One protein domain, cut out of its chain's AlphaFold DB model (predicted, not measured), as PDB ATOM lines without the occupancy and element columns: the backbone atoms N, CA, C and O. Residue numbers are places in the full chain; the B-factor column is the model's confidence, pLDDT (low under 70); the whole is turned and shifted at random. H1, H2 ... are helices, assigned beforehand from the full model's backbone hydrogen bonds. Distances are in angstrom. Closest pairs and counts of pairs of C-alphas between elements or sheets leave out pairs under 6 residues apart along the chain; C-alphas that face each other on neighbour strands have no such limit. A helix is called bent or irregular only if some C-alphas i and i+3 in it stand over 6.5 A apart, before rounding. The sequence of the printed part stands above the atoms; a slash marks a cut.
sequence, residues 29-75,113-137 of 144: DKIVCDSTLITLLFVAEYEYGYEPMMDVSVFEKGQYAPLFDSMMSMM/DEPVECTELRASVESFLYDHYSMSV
ATOM      1  N   ASP A  29      13.996  28.215 -38.035       83.06
ATOM      2  CA  ASP A  29      15.351  28.661 -37.699       83.06
ATOM      3  C   ASP A  29      15.428  30.198 -37.763       83.06
ATOM      4  O   ASP A  29      15.673  30.781 -38.818       83.06
ATOM      5  N   LYS A  30      15.160  30.862 -36.631       88.56
ATOM      6  CA  LYS A  30      15.174  32.317 -36.529       88.56
ATOM      7  C   LYS A  30      16.610  32.807 -36.480       88.56
ATOM      8  O   LYS A  30      17.472  32.204 -35.839       88.56
ATOM      9  N   ILE A  31      16.851  33.936 -37.129       93.06
ATOM     10  CA  ILE A  31      18.163  34.572 -37.158       93.06
ATOM     11  C   ILE A  31      18.359  35.330 -35.845       93.06
ATOM     12  O   ILE A  31      17.607  36.251 -35.522       93.06
ATOM     13  N   VAL A  32      19.373  34.935 -35.077       93.06
ATOM     14  CA  VAL A  32      19.704  35.565 -33.796       93.06
ATOM     15  C   VAL A  32      20.689  36.700 -34.034       93.06
ATOM     16  O   VAL A  32      21.838  36.459 -34.401       93.06
ATOM     17  N   CYS A  33      20.244  37.931 -33.793       92.62
ATOM     18  CA  CYS A  33      21.097  39.113 -33.845       92.62
ATOM     19  C   CYS A  33      21.466  39.613 -32.449       92.62
ATOM     20  O   CYS A  33      20.861  39.241 -31.441       92.62
ATOM     21  N   ASP A  34      22.459  40.502 -32.388       93.06
ATOM     22  CA  ASP A  34      22.789  41.194 -31.151       93.06
ATOM     23  C   ASP A  34      21.617  42.058 -30.650       93.06
ATOM     24  O   ASP A  34      20.878  42.682 -31.416       93.06
ATOM     25  N   SER A  35      21.480  42.135 -29.328       92.31
ATOM     26  CA  SER A  35      20.401  42.872 -28.667       92.31
ATOM     27  C   SER A  35      20.373  44.368 -29.004       92.31
ATOM     28  O   SER A  35      19.295  44.967 -29.010       92.31
ATOM     29  N   THR A  36      21.526  44.979 -29.309       93.25
ATOM     30  CA  THR A  36      21.586  46.395 -29.697       93.25
ATOM     31  C   THR A  36      20.943  46.628 -31.055       93.25
ATOM     32  O   THR A  36      20.236  47.618 -31.207       93.25
ATOM     33  N   LEU A  37      21.104  45.699 -32.004       94.38
ATOM     34  CA  LEU A  37      20.498  45.813 -33.328       94.38
ATOM     35  C   LEU A  37      18.976  45.753 -33.241       94.38
ATOM     36  O   LEU A  37      18.297  46.615 -33.784       94.38
ATOM     37  N   ILE A  38      18.443  44.785 -32.494       93.50
ATOM     38  CA  ILE A  38      16.995  44.655 -32.282       93.50
ATOM     39  C   ILE A  38      16.420  45.910 -31.608       93.50
ATOM     40  O   ILE A  38      15.329  46.356 -31.950       93.50
ATOM     41  N   THR A  39      17.170  46.510 -30.679       91.25
ATOM     42  CA  THR A  39      16.762  47.761 -30.020       91.25
ATOM     43  C   THR A  39      16.797  48.953 -30.979       91.25
ATOM     44  O   THR A  39      15.878  49.765 -30.966       91.25
ATOM     45  N   LEU A  40      17.833  49.067 -31.814       93.56
ATOM     46  CA  LEU A  40      17.946  50.140 -32.806       93.56
ATOM     47  C   LEU A  40      16.858  50.035 -33.869       93.56
ATOM     48  O   LEU A  40      16.252  51.049 -34.196       93.56
ATOM     49  N   LEU A  41      16.576  48.820 -34.345       94.00
ATOM     50  CA  LEU A  41      15.469  48.554 -35.255       94.00
ATOM     51  C   LEU A  41      14.147  49.019 -34.642       94.00
ATOM     52  O   LEU A  41      13.425  49.778 -35.273       94.00
ATOM     53  N   PHE A  42      13.873  48.638 -33.391       90.88
ATOM     54  CA  PHE A  42      12.662  49.067 -32.689       90.88
ATOM     55  C   PHE A  42      12.536  50.595 -32.625       90.88
ATOM     56  O   PHE A  42      11.478  51.136 -32.921       90.88
ATOM     57  N   VAL A  43      13.609  51.299 -32.252       92.56
ATOM     58  CA  VAL A  43      13.599  52.769 -32.179       92.56
ATOM     59  C   VAL A  43      13.398  53.387 -33.563       92.56
ATOM     60  O   VAL A  43      12.627  54.332 -33.694       92.56
ATOM     61  N   ALA A  44      14.061  52.857 -34.591       94.31
ATOM     62  CA  ALA A  44      13.923  53.330 -35.962       94.31
ATOM     63  C   ALA A  44      12.485  53.163 -36.483       94.31
ATOM     64  O   ALA A  44      11.928  54.111 -37.029       94.31
ATOM     65  N   GLU A  45      11.871  51.994 -36.289       91.62
ATOM     66  CA  GLU A  45      10.493  51.728 -36.727       91.62
ATOM     67  C   GLU A  45       9.491  52.589 -35.942       91.62
ATOM     68  O   GLU A  45       8.669  53.286 -36.533       91.62
ATOM     69  N   TYR A  46       9.593  52.594 -34.609       87.75
ATOM     70  CA  TYR A  46       8.593  53.210 -33.736       87.75
ATOM     71  C   TYR A  46       8.650  54.742 -33.701       87.75
ATOM     72  O   TYR A  46       7.615  55.395 -33.791       87.75
ATOM     73  N   GLU A  47       9.840  55.324 -33.534       90.31
ATOM     74  CA  GLU A  47       9.988  56.776 -33.346       90.31
ATOM     75  C   GLU A  47      10.146  57.518 -34.676       90.31
ATOM     76  O   GLU A  47       9.827  58.703 -34.767       90.31
ATOM     77  N   TYR A  48      10.659  56.835 -35.706       92.00
ATOM     78  CA  TYR A  48      11.093  57.478 -36.946       92.00
ATOM     79  C   TYR A  48      10.407  56.935 -38.205       92.00
ATOM     80  O   TYR A  48      10.667  57.452 -39.290       92.00
ATOM     81  N   GLY A  49       9.522  55.938 -38.088       90.12
ATOM     82  CA  GLY A  49       8.780  55.388 -39.227       90.12
ATOM     83  C   GLY A  49       9.663  54.643 -40.230       90.12
ATOM     84  O   GLY A  49       9.377  54.637 -41.425       90.12
ATOM     85  N   TYR A  50      10.772  54.059 -39.774       93.44
ATOM     86  CA  TYR A  50      11.602  53.205 -40.617       93.44
ATOM     87  C   TYR A  50      10.824  51.958 -41.047       93.44
ATOM     88  O   TYR A  50      10.274  51.253 -40.210       93.44
ATOM     89  N   GLU A  51      10.837  51.648 -42.342       92.69
ATOM     90  CA  GLU A  51      10.290  50.404 -42.883       92.69
ATOM     91  C   GLU A  51      11.432  49.570 -43.483       92.69
ATOM     92  O   GLU A  51      11.955  49.909 -44.554       92.69
ATOM     93  N   PRO A  52      11.873  48.490 -42.817       89.62
ATOM     94  CA  PRO A  52      12.945  47.661 -43.343       89.62
ATOM     95  C   PRO A  52      12.512  47.001 -44.657       89.62
ATOM     96  O   PRO A  52      11.470  46.359 -44.748       89.62
ATOM     97  N   MET A  53      13.364  47.081 -45.684       87.38
ATOM     98  CA  MET A  53      13.132  46.390 -46.964       87.38
ATOM     99  C   MET A  53      13.239  44.860 -46.857       87.38
ATOM    100  O   MET A  53      12.900  44.142 -47.799       87.38
ATOM    101  N   MET A  54      13.757  44.359 -45.736       89.38
ATOM    102  CA  MET A  54      13.889  42.937 -45.452       89.38
ATOM    103  C   MET A  54      12.802  42.465 -44.490       89.38
ATOM    104  O   MET A  54      12.354  43.212 -43.625       89.38
ATOM    105  N   ASP A  55      12.405  41.201 -44.620       89.31
ATOM    106  CA  ASP A  55      11.420  40.600 -43.726       89.31
ATOM    107  C   ASP A  55      11.998  40.472 -42.312       89.31
ATOM    108  O   ASP A  55      12.873  39.645 -42.063       89.31
ATOM    109  N   VAL A  56      11.509  41.288 -41.375       89.81
ATOM    110  CA  VAL A  56      11.987  41.273 -39.987       89.81
ATOM    111  C   VAL A  56      11.364  40.163 -39.129       89.81
ATOM    112  O   VAL A  56      11.768  39.949 -37.982       89.81
ATOM    113  N   SER A  57      10.387  39.418 -39.658       89.50
ATOM    114  CA  SER A  57       9.707  38.346 -38.918       89.50
ATOM    115  C   SER A  57      10.601  37.126 -38.662       89.50
ATOM    116  O   SER A  57      10.396  36.399 -37.680       89.50
ATOM    117  N   VAL A  58      11.633  36.947 -39.494       91.44
ATOM    118  CA  VAL A  58      12.608  35.849 -39.404       91.44
ATOM    119  C   VAL A  58      13.631  36.042 -38.282       91.44
ATOM    120  O   VAL A  58      14.354  35.104 -37.949       91.44
ATOM    121  N   PHE A  59      13.706  37.229 -37.673       91.06
ATOM    122  CA  PHE A  59      14.664  37.513 -36.606       91.06
ATOM    123  C   PHE A  59      14.135  37.125 -35.225       91.06
ATOM    124  O   PHE A  59      12.954  37.277 -34.889       91.06
ATOM    125  N   GLU A  60      15.037  36.638 -34.377       91.12
ATOM    126  CA  GLU A  60      14.733  36.368 -32.983       91.12
ATOM    127  C   GLU A  60      14.722  37.674 -32.180       91.12
ATOM    128  O   GLU A  60      15.749  38.286 -31.900       91.12
ATOM    129  N   LYS A  61      13.525  38.077 -31.751       86.81
ATOM    130  CA  LYS A  61      13.310  39.267 -30.913       86.81
ATOM    131  C   LYS A  61      13.656  39.021 -29.434       86.81
ATOM    132  O   LYS A  61      13.756  39.962 -28.647       86.81
ATOM    133  N   GLY A  62      13.831  37.757 -29.040       86.25
ATOM    134  CA  GLY A  62      14.196  37.339 -27.686       86.25
ATOM    135  C   GLY A  62      13.290  37.950 -26.612       86.25
ATOM    136  O   GLY A  62      12.064  37.924 -26.710       86.25
ATOM    137  N   GLN A  63      13.904  38.551 -25.590       83.56
ATOM    138  CA  GLN A  63      13.194  39.221 -24.491       83.56
ATOM    139  C   GLN A  63      12.378  40.453 -24.920       83.56
ATOM    140  O   GLN A  63      11.542  40.920 -24.147       83.56
ATOM    141  N   TYR A  64      12.616  40.985 -26.122       82.31
ATOM    142  CA  TYR A  64      11.915  42.152 -26.655       82.31
ATOM    143  C   TYR A  64      10.672  41.780 -27.463       82.31
ATOM    144  O   TYR A  64       9.937  42.677 -27.861       82.31
ATOM    145  N   ALA A  65      10.384  40.490 -27.678       86.06
ATOM    146  CA  ALA A  65       9.187  40.064 -28.408       86.06
ATOM    147  C   ALA A  65       7.884  40.735 -27.911       86.06
ATOM    148  O   ALA A  65       7.180  41.288 -28.751       86.06
ATOM    149  N   PRO A  66       7.606  40.847 -26.591       86.25
ATOM    150  CA  PRO A  66       6.396  41.523 -26.113       86.25
ATOM    151  C   PRO A  66       6.330  43.010 -26.483       86.25
ATOM    152  O   PRO A  66       5.241  43.558 -26.627       86.25
ATOM    153  N   LEU A  67       7.487  43.666 -26.618       82.75
ATOM    154  CA  LEU A  67       7.577  45.068 -27.017       82.75
ATOM    155  C   LEU A  67       7.169  45.224 -28.488       82.75
ATOM    156  O   LEU A  67       6.307  46.040 -28.802       82.75
ATOM    157  N   PHE A  68       7.709  44.377 -29.367       82.94
ATOM    158  CA  PHE A  68       7.326  44.348 -30.781       82.94
ATOM    159  C   PHE A  68       5.861  43.949 -30.985       82.94
ATOM    160  O   PHE A  68       5.182  44.544 -31.812       82.94
ATOM    161  N   ASP A  69       5.356  42.976 -30.224       85.75
ATOM    162  CA  ASP A  69       3.950  42.569 -30.308       85.75
ATOM    163  C   ASP A  69       3.021  43.718 -29.889       85.75
ATOM    164  O   ASP A  69       2.001  43.963 -30.531       85.75
ATOM    165  N   SER A  70       3.396  44.470 -28.845       85.50
ATOM    166  CA  SER A  70       2.638  45.653 -28.426       85.50
ATOM    167  C   SER A  70       2.633  46.755 -29.485       85.50
ATOM    168  O   SER A  70       1.612  47.409 -29.669       85.50
ATOM    169  N   MET A  71       3.733  46.914 -30.222       77.06
ATOM    170  CA  MET A  71       3.841  47.882 -31.309       77.06
ATOM    171  C   MET A  71       2.942  47.507 -32.488       77.06
ATOM    172  O   MET A  71       2.138  48.329 -32.913       77.06
ATOM    173  N   MET A  72       3.007  46.254 -32.953       76.62
ATOM    174  CA  MET A  72       2.129  45.759 -34.024       76.62
ATOM    175  C   MET A  72       0.652  45.905 -33.638       76.62
ATOM    176  O   MET A  72      -0.159  46.325 -34.455       76.62
ATOM    177  N   SER A  73       0.314  45.634 -32.373       84.12
ATOM    178  CA  SER A  73      -1.043  45.837 -31.855       84.12
ATOM    179  C   SER A  73      -1.467  47.309 -31.846       84.12
ATOM    180  O   SER A  73      -2.636  47.589 -32.087       84.12
ATOM    181  N   MET A  74      -0.560  48.248 -31.552       76.12
ATOM    182  CA  MET A  74      -0.867  49.684 -31.593       76.12
ATOM    183  C   MET A  74      -0.993  50.207 -33.027       76.12
ATOM    184  O   MET A  74      -1.844  51.057 -33.268       76.12
ATOM    185  N   MET A  75      -0.194  49.699 -33.971       69.31
ATOM    186  CA  MET A  75      -0.331  50.029 -35.396       69.31
ATOM    187  C   MET A  75      -1.655  49.502 -35.964       69.31
ATOM    188  O   MET A  75      -2.372  50.251 -36.616       69.31
ATOM    189  N   ASP A 113      31.478  37.481 -35.627       92.44
ATOM    190  CA  ASP A 113      30.665  36.272 -35.794       92.44
ATOM    191  C   ASP A 113      29.138  36.508 -35.865       92.44
ATOM    192  O   ASP A 113      28.375  35.564 -35.650       92.44
ATOM    193  N   GLU A 114      28.665  37.725 -36.177       93.69
ATOM    194  CA  GLU A 114      27.230  37.926 -36.421       93.69
ATOM    195  C   GLU A 114      26.806  37.386 -37.809       93.69
ATOM    196  O   GLU A 114      27.608  37.399 -38.751       93.69
ATOM    197  N   PRO A 115      25.563  36.887 -37.956       95.56
ATOM    198  CA  PRO A 115      25.012  36.487 -39.252       95.56
ATOM    199  C   PRO A 115      25.022  37.633 -40.269       95.56
ATOM    200  O   PRO A 115      24.811  38.790 -39.908       95.56
ATOM    201  N   VAL A 116      25.198  37.308 -41.552       95.06
ATOM    202  CA  VAL A 116      25.275  38.309 -42.633       95.06
ATOM    203  C   VAL A 116      24.006  39.157 -42.689       95.06
ATOM    204  O   VAL A 116      24.077  40.368 -42.869       95.06
ATOM    205  N   GLU A 117      22.854  38.540 -42.449       94.81
ATOM    206  CA  GLU A 117      21.552  39.197 -42.422       94.81
ATOM    207  C   GLU A 117      21.457  40.230 -41.288       94.81
ATOM    208  O   GLU A 117      20.847  41.282 -41.464       94.81
ATOM    209  N   CYS A 118      22.100  39.976 -40.141       94.94
ATOM    210  CA  CYS A 118      22.190  40.954 -39.054       94.94
ATOM    211  C   CYS A 118      23.087  42.134 -39.443       94.94
ATOM    212  O   CYS A 118      22.752  43.276 -39.136       94.94
ATOM    213  N   THR A 119      24.188  41.884 -40.155       95.25
ATOM    214  CA  THR A 119      25.076  42.954 -40.636       95.25
ATOM    215  C   THR A 119      24.399  43.836 -41.672       95.25
ATOM    216  O   THR A 119      24.522  45.060 -41.615       95.25
ATOM    217  N   GLU A 120      23.654  43.236 -42.598       94.62
ATOM    218  CA  GLU A 120      22.880  43.977 -43.596       94.62
ATOM    219  C   GLU A 120      21.780  44.817 -42.939       94.62
ATOM    220  O   GLU A 120      21.671  46.013 -43.224       94.62
ATOM    221  N   LEU A 121      21.031  44.231 -41.999       94.75
ATOM    222  CA  LEU A 121      20.015  44.945 -41.227       94.75
ATOM    223  C   LEU A 121      20.628  46.113 -40.444       94.75
ATOM    224  O   LEU A 121      20.102  47.224 -40.478       94.75
ATOM    225  N   ARG A 122      21.764  45.890 -39.775       95.31
ATOM    226  CA  ARG A 122      22.474  46.927 -39.017       95.31
ATOM    227  C   ARG A 122      22.893  48.083 -39.905       95.31
ATOM    228  O   ARG A 122      22.605  49.227 -39.568       95.31
ATOM    229  N   ALA A 123      23.531  47.791 -41.033       94.19
ATOM    230  CA  ALA A 123      23.948  48.820 -41.974       94.19
ATOM    231  C   ALA A 123      22.747  49.626 -42.493       94.19
ATOM    232  O   ALA A 123      22.840  50.846 -42.611       94.19
ATOM    233  N   SER A 124      21.613  48.968 -42.759       94.88
ATOM    234  CA  SER A 124      20.403  49.652 -43.222       94.88
ATOM    235  C   SER A 124      19.787  50.560 -42.152       94.88
ATOM    236  O   SER A 124      19.492  51.716 -42.452       94.88
ATOM    237  N   VAL A 125      19.645  50.078 -40.914       95.00
ATOM    238  CA  VAL A 125      19.106  50.864 -39.788       95.00
ATOM    239  C   VAL A 125      20.018  52.047 -39.458       95.00
ATOM    240  O   VAL A 125      19.544  53.166 -39.279       95.00
ATOM    241  N   GLU A 126      21.332  51.824 -39.394       94.19
ATOM    242  CA  GLU A 126      22.302  52.881 -39.083       94.19
ATOM    243  C   GLU A 126      22.359  53.942 -40.193       94.19
ATOM    244  O   GLU A 126      22.418  55.129 -39.877       94.19
ATOM    245  N   SER A 127      22.260  53.542 -41.468       92.00
ATOM    246  CA  SER A 127      22.154  54.485 -42.592       92.00
ATOM    247  C   SER A 127      20.893  55.337 -42.497       92.00
ATOM    248  O   SER A 127      20.978  56.555 -42.604       92.00
ATOM    249  N   PHE A 128      19.736  54.720 -42.244       94.19
ATOM    250  CA  PHE A 128      18.479  55.453 -42.095       94.19
ATOM    251  C   PHE A 128      18.540  56.467 -40.947       94.19
ATOM    252  O   PHE A 128      18.163  57.625 -41.118       94.19
ATOM    253  N   LEU A 129      19.038  56.052 -39.777       92.19
ATOM    254  CA  LEU A 129      19.157  56.946 -38.625       92.19
ATOM    255  C   LEU A 129      20.123  58.098 -38.918       92.19
ATOM    256  O   LEU A 129      19.840  59.235 -38.552       92.19
ATOM    257  N   TYR A 130      21.245  57.827 -39.588       89.62
ATOM    258  CA  TYR A 130      22.183  58.870 -39.998       89.62
ATOM    259  C   TYR A 130      21.523  59.903 -40.920       89.62
ATOM    260  O   TYR A 130      21.615  61.105 -40.658       89.62
ATOM    261  N   ASP A 131      20.814  59.448 -41.954       88.44
ATOM    262  CA  ASP A 131      20.108  60.327 -42.888       88.44
ATOM    263  C   ASP A 131      19.045  61.157 -42.149       88.44
ATOM    264  O   ASP A 131      19.002  62.380 -42.271       88.44
ATOM    265  N   HIS A 132      18.259  60.524 -41.274       88.81
ATOM    266  CA  HIS A 132      17.240  61.210 -40.482       88.81
ATOM    267  C   HIS A 132      17.831  62.302 -39.571       88.81
ATOM    268  O   HIS A 132      17.351  63.440 -39.546       88.81
ATOM    269  N   TYR A 133      18.891  61.987 -38.819       86.69
ATOM    270  CA  TYR A 133      19.500  62.953 -37.903       86.69
ATOM    271  C   TYR A 133      20.272  64.053 -38.625       86.69
ATOM    272  O   TYR A 133      20.244  65.196 -38.169       86.69
ATOM    273  N   SER A 134      20.942  63.744 -39.735       84.06
ATOM    274  CA  SER A 134      21.643  64.764 -40.522       84.06
ATOM    275  C   SER A 134      20.658  65.798 -41.072       84.06
ATOM    276  O   SER A 134      20.863  66.993 -40.858       84.06
ATOM    277  N   MET A 135      19.517  65.366 -41.620       82.50
ATOM    278  CA  MET A 135      18.437  66.273 -42.033       82.50
ATOM    279  C   MET A 135      17.902  67.120 -40.867       82.50
ATOM    280  O   MET A 135      17.721  68.330 -41.010       82.50
ATOM    281  N   SER A 136      17.678  66.512 -39.696       80.31
ATOM    282  CA  SER A 136      17.179  67.239 -38.522       80.31
ATOM    283  C   SER A 136      18.160  68.291 -37.998       80.31
ATOM    284  O   SER A 136      17.713  69.312 -37.475       80.31
ATOM    285  N   VAL A 137      19.471  68.044 -38.072       74.62
ATOM    286  CA  VAL A 137      20.483  68.989 -37.579       74.62
ATOM    287  C   VAL A 137      20.638  70.177 -38.527       74.62
ATOM    288  O   VAL A 137      20.756  71.299 -38.043       74.62
TER     289      VAL A 137
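What this domain is: This is residues 29 to 75 and 113 to 137 of the 144 residues of an uncharacterized protein of Anaerolineaceae bacterium (UniProt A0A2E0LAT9). Three helices stand loosely in a row, with H1 between the longest helix, H3, which slants across it, and H2, nearly parallel to it. Residues 49 to 61 fold back from the end of H1 to the start of H2. The 72 printed residues, all helix in class, hold H1, H2 and H3 in chain order; the whole is compact, radius of gyration of the C-alphas 12.3 A, spanning 39 by 33 by 19 A.

How they stand to each other: H3, residues 116 to 137, touches H1, residues 35 to 48, closest at the C-alphas of Arg 122 and Leu 37, 6.1 A, at a steep tilt of 41 degrees, the same way. H2, residues 62 to 75, only just touches H1, with 3 pairs of C-alphas within 8 A, closest Phe 68 and Phe 42, 7.4 A; the tilt is shallow, 12 degrees, the same way. H2 and H3 are apart. Every O i to N i+4 pair is within hydrogen-bond range in H1 and H3, but 8 of 10 in H2.

Where its parts are: H3 is 31.5 A long, from C-alpha 116 at (25.275, 38.309, -42.633) to C-alpha 137 at (20.483, 68.989, -37.579). H1 measures 19.2 A and H2 20.8 A; H2 is irregular, with C-alphas 63 and 66 7.4 A apart.

The domain as a whole: Residues 76 to 112 are not printed; C-alphas 75 and 113 are 33.9 A apart across the cut. The link from H1 to H2 is long. Of the printed residues, one has a pLDDT under 70, residue 75.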